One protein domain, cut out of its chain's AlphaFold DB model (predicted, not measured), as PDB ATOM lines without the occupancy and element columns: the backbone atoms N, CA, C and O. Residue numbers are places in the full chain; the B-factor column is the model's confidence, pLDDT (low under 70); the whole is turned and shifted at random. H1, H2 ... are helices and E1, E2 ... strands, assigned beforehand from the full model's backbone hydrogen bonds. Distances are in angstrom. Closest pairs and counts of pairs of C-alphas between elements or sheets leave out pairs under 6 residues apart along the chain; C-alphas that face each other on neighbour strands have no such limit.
ATOM      1  N   SER A 183       4.233  -3.165  -1.633       71.06
ATOM      2  CA  SER A 183       5.582  -3.715  -1.729       71.06
ATOM      3  C   SER A 183       5.465  -5.166  -2.186       71.06
ATOM      4  O   SER A 183       4.730  -5.959  -1.585       71.06
ATOM      5  N   SER A 184       6.105  -5.484  -3.307       70.19
ATOM      6  CA  SER A 184       5.955  -6.787  -3.933       70.19
ATOM      7  C   SER A 184       6.595  -7.890  -3.089       70.19
ATOM      8  O   SER A 184       7.643  -7.703  -2.469       70.19
ATOM      9  N   GLU A 185       6.010  -9.088  -3.130       78.44
ATOM     10  CA  GLU A 185       6.702 -10.301  -2.688       78.44
ATOM     11  C   GLU A 185       8.012 -10.500  -3.481       78.44
ATOM     12  O   GLU A 185       8.255  -9.861  -4.510       78.44
ATOM     13  N   LYS A 186       8.899 -11.379  -3.007       87.50
ATOM     14  CA  LYS A 186      10.101 -11.731  -3.768       87.50
ATOM     15  C   LYS A 186       9.716 -12.542  -5.002       87.50
ATOM     16  O   LYS A 186       8.997 -13.534  -4.904       87.50
ATOM     17  N   LEU A 187      10.257 -12.140  -6.147       92.81
ATOM     18  CA  LEU A 187      10.160 -12.914  -7.377       92.81
ATOM     19  C   LEU A 187      10.934 -14.237  -7.238       92.81
ATOM     20  O   LEU A 187      11.939 -14.288  -6.520       92.81
ATOM     21  N   PRO A 188      10.520 -15.303  -7.948       94.75
ATOM     22  CA  PRO A 188      11.339 -16.498  -8.108       94.75
ATOM     23  C   PRO A 188      12.746 -16.138  -8.617       94.75
ATOM     24  O   PRO A 188      12.857 -15.228  -9.444       94.75
ATOM     25  N   PRO A 189      13.813 -16.849  -8.198       90.75
ATOM     26  CA  PRO A 189      15.191 -16.467  -8.513       90.75
ATOM     27  C   PRO A 189      15.464 -16.243 -10.003       90.75
ATOM     28  O   PRO A 189      16.091 -15.255 -10.360       90.75
ATOM     29  N   GLU A 190      14.944 -17.103 -10.886       89.69
ATOM     30  CA  GLU A 190      15.122 -16.945 -12.338       89.69
ATOM     31  C   GLU A 190      14.376 -15.734 -12.914       89.69
ATOM     32  O   GLU A 190      14.863 -15.087 -13.843       89.69
ATOM     33  N   LEU A 191      13.216 -15.391 -12.353       93.56
ATOM     34  CA  LEU A 191      12.425 -14.244 -12.799       93.56
ATOM     35  C   LEU A 191      13.048 -12.928 -12.318       93.56
ATOM     36  O   LEU A 191      13.157 -11.979 -13.087       93.56
ATOM     37  N   GLU A 192      13.551 -12.912 -11.083       93.06
ATOM     38  CA  GLU A 192      14.363 -11.825 -10.523       93.06
ATOM     39  C   GLU A 192      15.625 -11.571 -11.367       93.06
ATOM     40  O   GLU A 192      15.923 -10.443 -11.759       93.06
ATOM     41  N   LYS A 193      16.340 -12.649 -11.695       89.25
ATOM     42  CA  LYS A 193      17.568 -12.688 -12.502       89.25
ATOM     43  C   LYS A 193      17.358 -12.186 -13.936       89.25
ATOM     44  O   LYS A 193      18.252 -11.546 -14.480       89.25
ATOM     45  N   ARG A 194      16.180 -12.408 -14.534       92.19
ATOM     46  CA  ARG A 194      15.781 -11.822 -15.833       92.19
ATOM     47  C   ARG A 194      15.334 -10.369 -15.713       92.19
ATOM     48  O   ARG A 194      15.710  -9.561 -16.556       92.19
ATOM     49  N   LEU A 195      14.593 -10.026 -14.658       94.62
ATOM     50  CA  LEU A 195      14.171  -8.650 -14.407       94.62
ATOM     51  C   LEU A 195      15.359  -7.707 -14.290       94.62
ATOM     52  O   LEU A 195      15.392  -6.683 -14.964       94.62
ATOM     53  N   ARG A 196      16.369  -8.076 -13.504       92.19
ATOM     54  CA  ARG A 196      17.568  -7.246 -13.348       92.19
ATOM     55  C   ARG A 196      18.329  -7.034 -14.658       92.19
ATOM     56  O   ARG A 196      18.830  -5.938 -14.885       92.19
ATOM     57  N   VAL A 197      18.381  -8.044 -15.530       90.12
ATOM     58  CA  VAL A 197      19.001  -7.915 -16.861       90.12
ATOM     59  C   VAL A 197      18.221  -6.934 -17.735       90.12
ATOM     60  O   VAL A 197      18.828  -6.008 -18.268       90.12
ATOM     61  N   VAL A 198      16.897  -7.088 -17.838       92.12
ATOM     62  CA  VAL A 198      16.050  -6.183 -18.638       92.12
ATOM     63  C   VAL A 198      16.124  -4.752 -18.105       92.12
ATOM     64  O   VAL A 198      16.308  -3.828 -18.889       92.12
ATOM     65  N   MET A 199      16.065  -4.556 -16.784       91.62
ATOM     66  CA  MET A 199      16.182  -3.221 -16.188       91.62
ATOM     67  C   MET A 199      17.543  -2.576 -16.469       91.62
ATOM     68  O   MET A 199      17.588  -1.410 -16.848       91.62
ATOM     69  N   ASN A 200      18.650  -3.318 -16.362       88.50
ATOM     70  CA  ASN A 200      19.967  -2.798 -16.742       88.50
ATOM     71  C   ASN A 200      20.018  -2.401 -18.229       88.50
ATOM     72  O   ASN A 200      20.463  -1.299 -18.535       88.50
ATOM     73  N   LYS A 201      19.514  -3.254 -19.137       87.81
ATOM     74  CA  LYS A 201      19.430  -2.934 -20.576       87.81
ATOM     75  C   LYS A 201      18.610  -1.659 -20.820       87.81
ATOM     76  O   LYS A 201      19.027  -0.808 -21.600       87.81
ATOM     77  N   LEU A 202      17.485  -1.496 -20.118       88.38
ATOM     78  CA  LEU A 202      16.670  -0.280 -20.192       88.38
ATOM     79  C   LEU A 202      17.467   0.950 -19.765       88.38
ATOM     80  O   LEU A 202      17.495   1.940 -20.480       88.38
ATOM     81  N   PHE A 203      18.167   0.887 -18.637       87.75
ATOM     82  CA  PHE A 203      18.940   2.021 -18.137       87.75
ATOM     83  C   PHE A 203      20.148   2.408 -18.990       87.75
ATOM     84  O   PHE A 203      20.621   3.537 -18.845       87.75
ATOM     85  N   ASP A 204      20.664   1.495 -19.809       84.25
ATOM     86  CA  ASP A 204      21.766   1.763 -20.734       84.25
ATOM     87  C   ASP A 204      21.286   2.380 -22.049       84.25
ATOM     88  O   ASP A 204      21.966   3.235 -22.615       84.25
ATOM     89  N   ASN A 205      20.115   1.951 -22.524       75.50
ATOM     90  CA  ASN A 205      19.577   2.344 -23.826       75.50
ATOM     91  C   ASN A 205      18.568   3.500 -23.744       75.50
ATOM     92  O   ASN A 205      18.237   4.099 -24.766       75.50
ATOM     93  N   VAL A 206      18.059   3.807 -22.547       76.69
ATOM     94  CA  VAL A 206      16.892   4.670 -22.329       76.69
ATOM     95  C   VAL A 206      17.125   5.625 -21.147       76.69
ATOM     96  O   VAL A 206      18.056   5.473 -20.355       76.69
ATOM     97  N   GLN A 207      16.271   6.643 -21.020       80.25
ATOM     98  CA  GLN A 207      16.264   7.584 -19.900       80.25
ATOM     99  C   GLN A 207      16.106   6.901 -18.520       80.25
ATOM    100  O   GLN A 207      15.447   5.861 -18.412       80.25
ATOM    101  N   PRO A 208      16.692   7.487 -17.451       83.75
ATOM    102  CA  PRO A 208      16.739   6.885 -16.114       83.75
ATOM    103  C   PRO A 208      15.366   6.768 -15.441       83.75
ATOM    104  O   PRO A 208      15.169   5.853 -14.649       83.75
ATOM    105  N   LEU A 209      14.422   7.639 -15.802       90.31
ATOM    106  CA  LEU A 209      13.031   7.627 -15.362       90.31
ATOM    107  C   LEU A 209      12.135   7.542 -16.592       90.31
ATOM    108  O   LEU A 209      12.201   8.429 -17.442       90.31
ATOM    109  N   GLY A 210      11.291   6.520 -16.684       91.56
ATOM    110  CA  GLY A 210      10.484   6.297 -17.879       91.56
ATOM    111  C   GLY A 210       9.128   5.665 -17.609       91.56
ATOM    112  O   GLY A 210       8.912   4.978 -16.607       91.56
ATOM    113  N   LEU A 211       8.212   5.915 -18.540       92.19
ATOM    114  CA  LEU A 211       6.924   5.250 -18.658       92.19
ATOM    115  C   LEU A 211       6.946   4.300 -19.854       92.19
ATOM    116  O   LEU A 211       7.347   4.663 -20.955       92.19
ATOM    117  N   ILE A 212       6.408   3.110 -19.658       91.50
ATOM    118  CA  ILE A 212       6.099   2.163 -20.719       91.50
ATOM    119  C   ILE A 212       4.590   1.976 -20.685       91.50
ATOM    120  O   ILE A 212       4.032   1.607 -19.652       91.50
ATOM    121  N   ASN A 213       3.916   2.335 -21.774       88.75
ATOM    122  CA  ASN A 213       2.457   2.333 -21.817       88.75
ATOM    123  C   ASN A 213       1.899   0.904 -21.856       88.75
ATOM    124  O   ASN A 213       2.595  -0.035 -22.230       88.75
ATOM    125  N   SER A 214       0.624   0.762 -21.499       88.25
ATOM    126  CA  SER A 214      -0.122  -0.465 -21.762       88.25
ATOM    127  C   SER A 214      -0.342  -0.616 -23.266       88.25
ATOM    128  O   SER A 214      -0.803   0.320 -23.929       88.25
ATOM    129  N   GLU A 215      -0.021  -1.789 -23.805       83.19
ATOM    130  CA  GLU A 215      -0.169  -2.081 -25.228       83.19
ATOM    131  C   GLU A 215      -0.554  -3.539 -25.488       83.19
ATOM    132  O   GLU A 215      -0.337  -4.433 -24.667       83.19
ATOM    133  N   VAL A 216      -1.152  -3.781 -26.654       83.62
ATOM    134  CA  VAL A 216      -1.396  -5.142 -27.136       83.62
ATOM    135  C   VAL A 216      -0.081  -5.713 -27.633       83.62
ATOM    136  O   VAL A 216       0.527  -5.162 -28.550       83.62
ATOM    137  N   SER A 217       0.310  -6.852 -27.068       83.94
ATOM    138  CA  SER A 217       1.455  -7.606 -27.551       83.94
ATOM    139  C   SER A 217       1.227  -7.990 -29.008       83.94
ATOM    140  O   SER A 217       0.231  -8.628 -29.366       83.94
ATOM    141  N   GLN A 305       0.904  -1.340 -18.221       93.56
ATOM    142  CA  GLN A 305       1.653  -0.108 -18.043       93.56
ATOM    143  C   GLN A 305       2.659  -0.244 -16.895       93.56
ATOM    144  O   GLN A 305       2.352  -0.776 -15.822       93.56
ATOM    145  N   VAL A 306       3.849   0.311 -17.108       94.19
ATOM    146  CA  VAL A 306       4.953   0.278 -16.155       94.19
ATOM    147  C   VAL A 306       5.606   1.649 -16.049       94.19
ATOM    148  O   VAL A 306       5.864   2.311 -17.048       94.19
ATOM    149  N   THR A 307       5.901   2.085 -14.830       93.69
ATOM    150  CA  THR A 307       6.800   3.217 -14.567       93.69
ATOM    151  C   THR A 307       8.061   2.688 -13.908       93.69
ATOM    152  O   THR A 307       7.969   1.869 -12.996       93.69
ATOM    153  N   TYR A 308       9.231   3.166 -14.313       93.94
ATOM    154  CA  TYR A 308      10.491   2.769 -13.696       93.94
ATOM    155  C   TYR A 308      11.401   3.970 -13.435       93.94
ATOM    156  O   TYR A 308      11.327   4.968 -14.145       93.94
ATOM    157  N   GLY A 309      12.269   3.859 -12.432       93.12
ATOM    158  CA  GLY A 309      13.281   4.858 -12.086       93.12
ATOM    159  C   GLY A 309      14.480   4.238 -11.367       93.12
ATOM    160  O   GLY A 309      14.367   3.143 -10.810       93.12
ATOM    161  N   ARG A 310      15.625   4.927 -11.350       88.88
ATOM    162  CA  ARG A 310      16.763   4.611 -10.463       88.88
ATOM    163  C   ARG A 310      16.503   5.161  -9.051       88.88
ATOM    164  O   ARG A 310      15.595   5.961  -8.855       88.88
ATOM    165  N   ASP A 311      17.323   4.796  -8.063       79.44
ATOM    166  CA  ASP A 311      17.118   5.161  -6.640       79.44
ATOM    167  C   ASP A 311      16.853   6.645  -6.344       79.44
ATOM    168  O   ASP A 311      16.212   6.973  -5.348       79.44
ATOM    169  N   LYS A 312      17.389   7.556  -7.161       75.50
ATOM    170  CA  LYS A 312      17.244   9.008  -6.965       75.50
ATOM    171  C   LYS A 312      16.065   9.610  -7.725       75.50
ATOM    172  O   LYS A 312      15.793  10.797  -7.556       75.50
ATOM    173  N   ASP A 313      15.407   8.827  -8.568       83.75
ATOM    174  CA  ASP A 313      14.359   9.320  -9.443       83.75
ATOM    175  C   ASP A 313      13.019   9.358  -8.708       83.75
ATOM    176  O   ASP A 313      12.578   8.383  -8.094       83.75
ATOM    177  N   ASP A 314      12.340  10.500  -8.796       83.25
ATOM    178  CA  ASP A 314      10.990  10.647  -8.265       83.25
ATOM    179  C   ASP A 314       9.968  10.017  -9.220       83.25
ATOM    180  O   ASP A 314       9.359  10.675 -10.066       83.25
ATOM    181  N   ILE A 315       9.750   8.714  -9.060       81.75
ATOM    182  CA  ILE A 315       8.742   7.973  -9.828       81.75
ATOM    183  C   ILE A 315       7.298   8.370  -9.495       81.75
ATOM    184  O   ILE A 315       6.361   7.945 -10.178       81.75
ATOM    185  N   GLN A 316       7.082   9.154  -8.436       81.31
ATOM    186  CA  GLN A 316       5.767   9.663  -8.047       81.31
ATOM    187  C   GLN A 316       5.456  11.017  -8.691       81.31
ATOM    188  O   GLN A 316       4.322  11.483  -8.571       81.31
ATOM    189  N   LYS A 317       6.413  11.607  -9.419       84.75
ATOM    190  CA  LYS A 317       6.251  12.862 -10.158       84.75
ATOM    191  C   LYS A 317       5.012  12.838 -11.048       84.75
ATOM    192  O   LYS A 317       4.830  11.927 -11.845       84.75
ATOM    193  N   THR A 318       4.191  13.879 -10.988       81.00
ATOM    194  CA  THR A 318       2.918  13.961 -11.723       81.00
ATOM    195  C   THR A 318       3.031  13.676 -13.222       81.00
ATOM    196  O   THR A 318       2.122  13.071 -13.783       81.00
ATOM    197  N   LEU A 319       4.139  14.091 -13.848       86.19
ATOM    198  CA  LEU A 319       4.408  13.942 -15.275       86.19
ATOM    199  C   LEU A 319       5.681  13.119 -15.513       86.19
ATOM    200  O   LEU A 319       6.763  13.525 -15.078       86.19
ATOM    201  N   ILE A 320       5.546  12.002 -16.232       86.81
ATOM    202  CA  ILE A 320       6.651  11.126 -16.660       86.81
ATOM    203  C   ILE A 320       6.494  10.817 -18.146       86.81
ATOM    204  O   ILE A 320       5.400  10.455 -18.576       86.81
ATOM    205  N   GLU A 321       7.573  10.958 -18.917       88.00
ATOM    206  CA  GLU A 321       7.572  10.710 -20.361       88.00
ATOM    207  C   GLU A 321       7.712   9.217 -20.687       88.00
ATOM    208  O   GLU A 321       8.389   8.449 -19.996       88.00
ATOM    209  N   GLY A 322       7.031   8.824 -21.757       87.06
ATOM    210  CA  GLY A 322       7.108   7.519 -22.380       87.06
ATOM    211  C   GLY A 322       8.478   7.256 -22.985       87.06
ATOM    212  O   GLY A 322       9.192   8.183 -23.357       87.06
ATOM    213  N   VAL A 323       8.832   5.983 -23.101       86.00
ATOM    214  CA  VAL A 323      10.095   5.571 -23.707       86.00
ATOM    215  C   VAL A 323       9.879   4.771 -24.977       86.00
ATOM    216  O   VAL A 323       8.906   4.029 -25.098       86.00
ATOM    217  N   GLU A 324      10.803   4.926 -25.922       79.25
ATOM    218  CA  GLU A 324      10.853   4.125 -27.139       79.25
ATOM    219  C   GLU A 324      11.884   3.006 -26.997       79.25
ATOM    220  O   GLU A 324      12.942   3.184 -26.391       79.25
ATOM    221  N   PHE A 325      11.572   1.852 -27.581       77.06
ATOM    222  CA  PHE A 325      12.410   0.661 -27.538       77.06
ATOM    223  C   PHE A 325      12.998   0.346 -28.912       77.06
ATOM    224  O   PHE A 325      12.379   0.598 -29.950       77.06
ATOM    225  N   ASP A 326      14.154  -0.316 -28.919       83.88
ATOM    226  CA  ASP A 326      14.475  -1.212 -30.024       83.88
ATOM    227  C   ASP A 326      13.603  -2.485 -29.952       83.88
ATOM    228  O   ASP A 326      13.103  -2.874 -28.895       83.88
ATOM    229  N   HIS A 327      13.398  -3.141 -31.094       82.94
ATOM    230  CA  HIS A 327      12.460  -4.264 -31.192       82.94
ATOM    231  C   HIS A 327      12.873  -5.504 -30.381       82.94
ATOM    232  O   HIS A 327      12.013  -6.311 -30.029       82.94
ATOM    233  N   GLU A 328      14.167  -5.695 -30.120       84.75
ATOM    234  CA  GLU A 328      14.670  -6.862 -29.389       84.75
ATOM    235  C   GLU A 328      14.427  -6.687 -27.887       84.75
ATOM    236  O   GLU A 328      13.822  -7.554 -27.247       84.75
ATOM    237  N   LEU A 329      14.780  -5.515 -27.350       87.94
ATOM    238  CA  LEU A 329      14.520  -5.159 -25.962       87.94
ATOM    239  C   LEU A 329      13.020  -5.090 -25.662       87.94
ATOM    240  O   LEU A 329      12.602  -5.537 -24.592       87.94
ATOM    241  N   GLN A 330      12.205  -4.591 -26.601       88.69
ATOM    242  CA  GLN A 330      10.746  -4.596 -26.462       88.69
ATOM    243  C   GLN A 330      10.220  -6.023 -26.263       88.69
ATOM    244  O   GLN A 330       9.505  -6.287 -25.298       88.69
ATOM    245  N   PHE A 331      10.634  -6.969 -27.109       88.75
ATOM    246  CA  PHE A 331      10.204  -8.365 -26.999       88.75
ATOM    247  C   PHE A 331      10.609  -9.010 -25.664       88.75
ATOM    248  O   PHE A 331       9.797  -9.696 -25.028       88.75
ATOM    249  N   GLU A 332      11.855  -8.800 -25.224       90.94
ATOM    250  CA  GLU A 332      12.341  -9.303 -23.933       90.94
ATOM    251  C   GLU A 332      11.527  -8.742 -22.760       90.94
ATOM    252  O   GLU A 332      11.121  -9.496 -21.865       90.94
ATOM    253  N   TYR A 333      11.273  -7.433 -22.790       93.31
ATOM    254  CA  TYR A 333      10.478  -6.724 -21.798       93.31
ATOM    255  C   TYR A 333       9.036  -7.239 -21.756       93.31
ATOM    256  O   TYR A 333       8.569  -7.625 -20.682       93.31
ATOM    257  N   GLU A 334       8.346  -7.319 -22.899       93.12
ATOM    258  CA  GLU A 334       6.948  -7.758 -22.966       93.12
ATOM    259  C   GLU A 334       6.783  -9.160 -22.373       93.12
ATOM    260  O   GLU A 334       5.941  -9.377 -21.496       93.12
ATOM    261  N   ARG A 335       7.632 -10.119 -22.783       93.56
ATOM    262  CA  ARG A 335       7.598 -11.490 -22.239       93.56
ATOM    263  C   ARG A 335       7.759 -11.502 -20.730       93.56
ATOM    264  O   ARG A 335       7.061 -12.245 -20.039       93.56
ATOM    265  N   LEU A 336       8.729 -10.740 -20.233       96.25
ATOM    266  CA  LEU A 336       9.021 -10.684 -18.812       96.25
ATOM    267  C   LEU A 336       7.858 -10.062 -18.035       96.25
ATOM    268  O   LEU A 336       7.464 -10.607 -17.005       96.25
ATOM    269  N   MET A 337       7.297  -8.956 -18.523       96.19
ATOM    270  CA  MET A 337       6.186  -8.281 -17.858       96.19
ATOM    271  C   MET A 337       4.933  -9.140 -17.828       96.19
ATOM    272  O   MET A 337       4.266  -9.172 -16.797       96.19
ATOM    273  N   LEU A 338       4.632  -9.881 -18.898       95.44
ATOM    274  CA  LEU A 338       3.515 -10.828 -18.903       95.44
ATOM    275  C   LEU A 338       3.689 -11.908 -17.829       95.44
ATOM    276  O   LEU A 338       2.762 -12.179 -17.070       95.44
ATOM    277  N   GLU A 339       4.888 -12.476 -17.708       95.50
ATOM    278  CA  GLU A 339       5.191 -13.511 -16.716       95.50
ATOM    279  C   GLU A 339       5.166 -12.981 -15.274       95.50
ATOM    280  O   GLU A 339       4.595 -13.621 -14.391       95.50
ATOM    281  N   ILE A 340       5.728 -11.791 -15.028       96.00
ATOM    282  CA  ILE A 340       5.667 -11.124 -13.718       96.00
ATOM    283  C   ILE A 340       4.218 -10.794 -13.350       96.00
ATOM    284  O   ILE A 340       3.785 -11.060 -12.229       96.00
ATOM    285  N   THR A 341       3.455 -10.244 -14.293       93.88
ATOM    286  CA  THR A 341       2.043  -9.887 -14.095       93.88
ATOM    287  C   THR A 341       1.224 -11.111 -13.728       93.88
ATOM    288  O   THR A 341       0.492 -11.089 -12.739       93.88
ATOM    289  N   GLU A 342       1.392 -12.199 -14.476       93.62
ATOM    290  CA  GLU A 342       0.695 -13.454 -14.226       93.62
ATOM    291  C   GLU A 342       1.090 -14.072 -12.877       93.62
ATOM    292  O   GLU A 342       0.228 -14.534 -12.128       93.62
ATOM    293  N   TYR A 343       2.376 -14.020 -12.508       94.00
ATOM    294  CA  TYR A 343       2.856 -14.474 -11.200       94.00
ATOM    295  C   TYR A 343       2.130 -13.772 -10.042       94.00
ATOM    296  O   TYR A 343       1.646 -14.436  -9.122       94.00
ATOM    297  N   TYR A 344       2.014 -12.442 -10.085       92.81
ATOM    298  CA  TYR A 344       1.353 -11.679  -9.021       92.81
ATOM    299  C   TYR A 344      -0.173 -11.796  -9.059       92.81
ATOM    300  O   TYR A 344      -0.800 -11.934  -8.005       92.81
ATOM    301  N   ARG A 345      -0.786 -11.800 -10.247       91.06
ATOM    302  CA  ARG A 345      -2.240 -11.978 -10.391       91.06
ATOM    303  C   ARG A 345      -2.705 -13.328  -9.850       91.06
ATOM    304  O   ARG A 345      -3.693 -13.368  -9.122       91.06
ATOM    305  N   ASN A 346      -1.945 -14.402 -10.077       92.69
ATOM    306  CA  ASN A 346      -2.233 -15.726  -9.506       92.69
ATOM    307  C   ASN A 346      -2.149 -15.775  -7.974       92.69
ATOM    308  O   ASN A 346      -2.698 -16.678  -7.343       92.69
ATOM    309  N   LYS A 347      -1.512 -14.777  -7.357       91.12
ATOM    310  CA  LYS A 347      -1.497 -14.563  -5.905       91.12
ATOM    311  C   LYS A 347      -2.540 -13.543  -5.430       91.12
ATOM    312  O   LYS A 347      -2.488 -13.105  -4.285       91.12
ATOM    313  N   ASN A 348      -3.499 -13.184  -6.283       89.19
ATOM    314  CA  ASN A 348      -4.568 -12.217  -6.026       89.19
ATOM    315  C   ASN A 348      -4.092 -10.770  -5.786       89.19
ATOM    316  O   ASN A 348      -4.796  -9.988  -5.141       89.19
ATOM    317  N   TYR A 349      -2.921 -10.387  -6.303       88.88
ATOM    318  CA  TYR A 349      -2.527  -8.976  -6.335       88.88
ATOM    319  C   TYR A 349      -3.345  -8.208  -7.385       88.88
ATOM    320  O   TYR A 349      -3.660  -8.735  -8.452       88.88
ATOM    321  N   LYS A 350      -3.674  -6.955  -7.058       87.06
ATOM    322  CA  LYS A 350      -4.414  -5.980  -7.875       87.06
ATOM    323  C   LYS A 350      -3.847  -4.581  -7.630       87.06
ATOM    324  O   LYS A 350      -3.133  -4.399  -6.636       87.06
ATOM    325  N   GLY A 351      -4.182  -3.616  -8.478       88.00
ATOM    326  CA  GLY A 351      -3.730  -2.236  -8.349       88.00
ATOM    327  C   GLY A 351      -2.258  -2.070  -8.692       88.00
ATOM    328  O   GLY A 351      -1.754  -2.620  -9.674       88.00
ATOM    329  N   ARG A 352      -1.557  -1.296  -7.862       87.88
ATOM    330  CA  ARG A 352      -0.167  -0.901  -8.096       87.88
ATOM    331  C   ARG A 352       0.800  -1.802  -7.361       87.88
ATOM    332  O   ARG A 352       0.807  -1.866  -6.129       87.88
ATOM    333  N   LEU A 353       1.664  -2.450  -8.128       91.19
ATOM    334  CA  LEU A 353       2.748  -3.254  -7.602       91.19
ATOM    335  C   LEU A 353       4.047  -2.459  -7.647       91.19
ATOM    336  O   LEU A 353       4.449  -2.034  -8.723       91.19
ATOM    337  N   ASN A 354       4.726  -2.315  -6.512       91.38
ATOM    338  CA  ASN A 354       6.044  -1.692  -6.458       91.38
ATOM    339  C   ASN A 354       7.131  -2.729  -6.170       91.38
ATOM    340  O   ASN A 354       7.151  -3.365  -5.111       91.38
ATOM    341  N   ILE A 355       8.041  -2.867  -7.128       93.06
ATOM    342  CA  ILE A 355       9.222  -3.711  -7.068       93.06
ATOM    343  C   ILE A 355      10.440  -2.799  -6.897       93.06
ATOM    344  O   ILE A 355      10.941  -2.221  -7.859       93.06
ATOM    345  N   VAL A 356      10.935  -2.702  -5.661       91.75
ATOM    346  CA  VAL A 356      12.172  -1.977  -5.335       91.75
ATOM    347  C   VAL A 356      13.326  -2.960  -5.230       91.75
ATOM    348  O   VAL A 356      13.181  -4.027  -4.619       91.75
ATOM    349  N   ARG A 357      14.467  -2.617  -5.825       92.00
ATOM    350  CA  ARG A 357      15.695  -3.405  -5.769       92.00
ATOM    351  C   ARG A 357      16.883  -2.517  -5.468       92.00
ATOM    352  O   ARG A 357      17.134  -1.562  -6.187       92.00
ATOM    353  N   ASP A 358      17.653  -2.918  -4.464       90.62
ATOM    354  CA  ASP A 358      18.962  -2.338  -4.196       90.62
ATOM    355  C   ASP A 358      19.999  -2.817  -5.220       90.62
ATOM    356  O   ASP A 358      19.799  -3.808  -5.947       90.62
ATOM    357  N   ASN A 359      21.142  -2.129  -5.221       88.69
ATOM    358  CA  ASN A 359      22.327  -2.545  -5.956       88.69
ATOM    359  C   ASN A 359      22.780  -3.917  -5.453       88.69
ATOM    360  O   ASN A 359      22.916  -4.140  -4.249       88.69
ATOM    361  N   THR A 360      23.059  -4.830  -6.376       86.56
ATOM    362  CA  THR A 360      23.602  -6.151  -6.035       86.56
ATOM    363  C   THR A 360      24.710  -6.522  -6.997       86.56
ATOM    364  O   THR A 360      24.772  -6.012  -8.113       86.56
ATOM    365  N   PHE A 457      16.856  -0.036  -8.689       92.94
ATOM    366  CA  PHE A 457      15.700   0.509  -9.376       92.94
ATOM    367  C   PHE A 457      14.431   0.393  -8.554       92.94
ATOM    368  O   PHE A 457      14.286  -0.445  -7.661       92.94
ATOM    369  N   ASN A 458      13.472   1.212  -8.948       93.00
ATOM    370  CA  ASN A 458      12.101   1.147  -8.511       93.00
ATOM    371  C   ASN A 458      11.205   0.988  -9.743       93.00
ATOM    372  O   ASN A 458      11.311   1.757 -10.698       93.00
ATOM    373  N   LEU A 459      10.366  -0.041  -9.727       94.00
ATOM    374  CA  LEU A 459       9.491  -0.425 -10.822       94.00
ATOM    375  C   LEU A 459       8.053  -0.515 -10.313       94.00
ATOM    376  O   LEU A 459       7.732  -1.378  -9.496       94.00
ATOM    377  N   ILE A 460       7.181   0.342 -10.832       93.19
ATOM    378  CA  ILE A 460       5.740   0.289 -10.601       93.19
ATOM    379  C   ILE A 460       5.076  -0.392 -11.789       93.19
ATOM    380  O   ILE A 460       5.126   0.127 -12.901       93.19
ATOM    381  N   ILE A 461       4.416  -1.518 -11.539       94.00
ATOM    382  CA  ILE A 461       3.565  -2.208 -12.510       94.00
ATOM    383  C   ILE A 461       2.106  -1.904 -12.163       94.00
ATOM    384  O   ILE A 461       1.635  -2.235 -11.071       94.00
ATOM    385  N   GLU A 462       1.390  -1.278 -13.094       92.38
ATOM    386  CA  GLU A 462      -0.034  -0.958 -12.966       92.38
ATOM    387  C   GLU A 462      -0.856  -2.180 -13.399       92.38
ATOM    388  O   GLU A 462      -1.227  -2.312 -14.568       92.38
ATOM    389  N   LEU A 463      -1.136  -3.114 -12.484       91.81
ATOM    390  CA  LEU A 463      -1.850  -4.355 -12.822       91.81
ATOM    391  C   LEU A 463      -3.267  -4.080 -13.343       91.81
ATOM    392  O   LEU A 463      -3.748  -4.820 -14.202       91.81
ATOM    393  N   ASP A 464      -3.904  -3.010 -12.872       89.81
ATOM    394  CA  ASP A 464      -5.263  -2.616 -13.267       89.81
ATOM    395  C   ASP A 464      -5.306  -1.943 -14.651       89.81
ATOM    396  O   ASP A 464      -6.374  -1.825 -15.255       89.81
ATOM    397  N   SER A 465      -4.150  -1.573 -15.221       91.44
ATOM    398  CA  SER A 465      -4.070  -1.032 -16.587       91.44
ATOM    399  C   SER A 465      -4.549  -2.024 -17.643       91.44
ATOM    400  O   SER A 465      -5.152  -1.620 -18.633       91.44
ATOM    401  N   VAL A 466      -4.355  -3.324 -17.413       90.56
ATOM    402  CA  VAL A 466      -4.840  -4.392 -18.298       90.56
ATOM    403  C   VAL A 466      -6.365  -4.509 -18.223       90.56
ATOM    404  O   VAL A 466      -7.032  -4.635 -19.248       90.56
ATOM    405  N   ASP A 467      -6.935  -4.424 -17.022       87.62
ATOM    406  CA  ASP A 467      -8.384  -4.528 -16.826       87.62
ATOM    407  C   ASP A 467      -9.088  -3.282 -17.386       87.62
ATOM    408  O   ASP A 467     -10.100  -3.395 -18.083       87.62
ATOM    409  N   THR A 468      -8.487  -2.106 -17.177       85.56
ATOM    410  CA  THR A 468      -8.893  -0.839 -17.800       85.56
ATOM    411  C   THR A 468      -8.841  -0.931 -19.320       85.56
ATOM    412  O   THR A 468      -9.787  -0.517 -19.992       85.56
ATOM    413  N   TYR A 469      -7.778  -1.522 -19.877       85.94
ATOM    414  CA  TYR A 469      -7.654  -1.729 -21.317       85.94
ATOM    415  C   TYR A 469      -8.821  -2.561 -21.856       85.94
ATOM    416  O   TYR A 469      -9.494  -2.140 -22.793       85.94
ATOM    417  N   TYR A 470      -9.144  -3.703 -21.241       84.12
ATOM    418  CA  TYR A 470     -10.275  -4.523 -21.693       84.12
ATOM    419  C   TYR A 470     -11.638  -3.859 -21.483       84.12
ATOM    420  O   TYR A 470     -12.534  -4.048 -22.311       84.12
ATOM    421  N   ALA A 471     -11.821  -3.093 -20.404       80.38
ATOM    422  CA  ALA A 471     -13.053  -2.345 -20.158       80.38
ATOM    423  C   ALA A 471     -13.279  -1.272 -21.235       80.38
ATOM    424  O   ALA A 471     -14.381  -1.152 -21.777       80.38
ATOM    425  N   ASN A 472     -12.217  -0.556 -21.601       75.12
ATOM    426  CA  ASN A 472     -12.230   0.419 -22.688       75.12
ATOM    427  C   ASN A 472     -12.414  -0.259 -24.052       75.12
ATOM    428  O   ASN A 472     -13.212   0.199 -24.866       75.12
ATOM    429  N   LEU A 473     -11.764  -1.400 -24.283       74.69
ATOM    430  CA  LEU A 473     -11.959  -2.188 -25.498       74.69
ATOM    431  C   LEU A 473     -13.421  -2.641 -25.633       74.69
ATOM    432  O   LEU A 473     -13.983  -2.582 -26.717       74.69
ATOM    433  N   ALA A 474     -14.074  -3.038 -24.539       73.94
ATOM    434  CA  ALA A 474     -15.483  -3.432 -24.544       73.94
ATOM    435  C   ALA A 474     -16.461  -2.253 -24.725       73.94
ATOM    436  O   ALA A 474     -17.566  -2.449 -25.238       73.94
TER     437      ALA A 474
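This is residues 183 to 217, 305 to 360 and 457 to 474 of the 530 residues of the protein "PDZ domain-containing protein" of Colwellia sp. Bg11-12 (UniProt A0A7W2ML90). A twisted four-stranded sheet is covered on one face by two helices, H1 and H2, which cross its strands; H3 runs off beyond one end of the strands, and short E3 lies beside edge strand E1. The 109 printed residues hold three named helices and five named strands, in the order H1 E1 E2 E3 H2 E4 E5 H3. The sheet, order E1 - E2 - E5 - E4, is antiparallel, and the class is mixed. The whole is compact, radius of gyration of the C-alphas 13.4 A, spanning 39 by 29 by 29 A.

In the sheet, E1 is residues 210 to 212, E2 305 to 309, E5 457 to 462 and E4 352 to 357; E4 and E5 each measure 16.2 A. H1, residues 189 to 205, measures 24.6 A from C-alpha 189 at (15.191, -16.467, -8.513). H2, residues 327 to 345, measures 26.6 A. E3 is residues 319 to 321. H3, residues 464 to 474, measures 15.2 A and ends at C-alpha 474 at (-15.483, -3.432, -24.544).

Within hydrogen-bond range are N 212 and O 306 of E1 and E2, 2.8 A, N 460 and O 307 of E5 and E2, 2.8 A, and N 355 and O 459 of E4 and E5, 2.8 A. H1 and H2, on the same face, have heights over the sheet of 10.4 A and 10.3 A and run across the strands. They touch, closest at the C-alphas of Val 198 and Tyr 333, 6.4 A, at a steep tilt of 39 degrees, opposite ways. H3 only grazes the sheet with residues 464 to 469; its closest C-alpha pair with E2 is Ser 465 and Gln 305, 6.0 A. E3 pairs with no named strand; its closest C-alpha pair with E1 is Glu 321 and Leu 211, 5.8 A. Every O i to N i+4 pair is within hydrogen-bond range in H2 and H3, and 12 of 13 in H1.

The two C-alphas farthest apart, Thr 360 and Ala 474, are 43.3 A apart. Residues 218 to 304 and 361 to 456 are not printed; the C-alpha gaps across these cuts are 12.1 A and 10.9 A. Of the links printed whole, none is long. Mean pLDDT of the printed part is 88.1, and no printed residue is under 70.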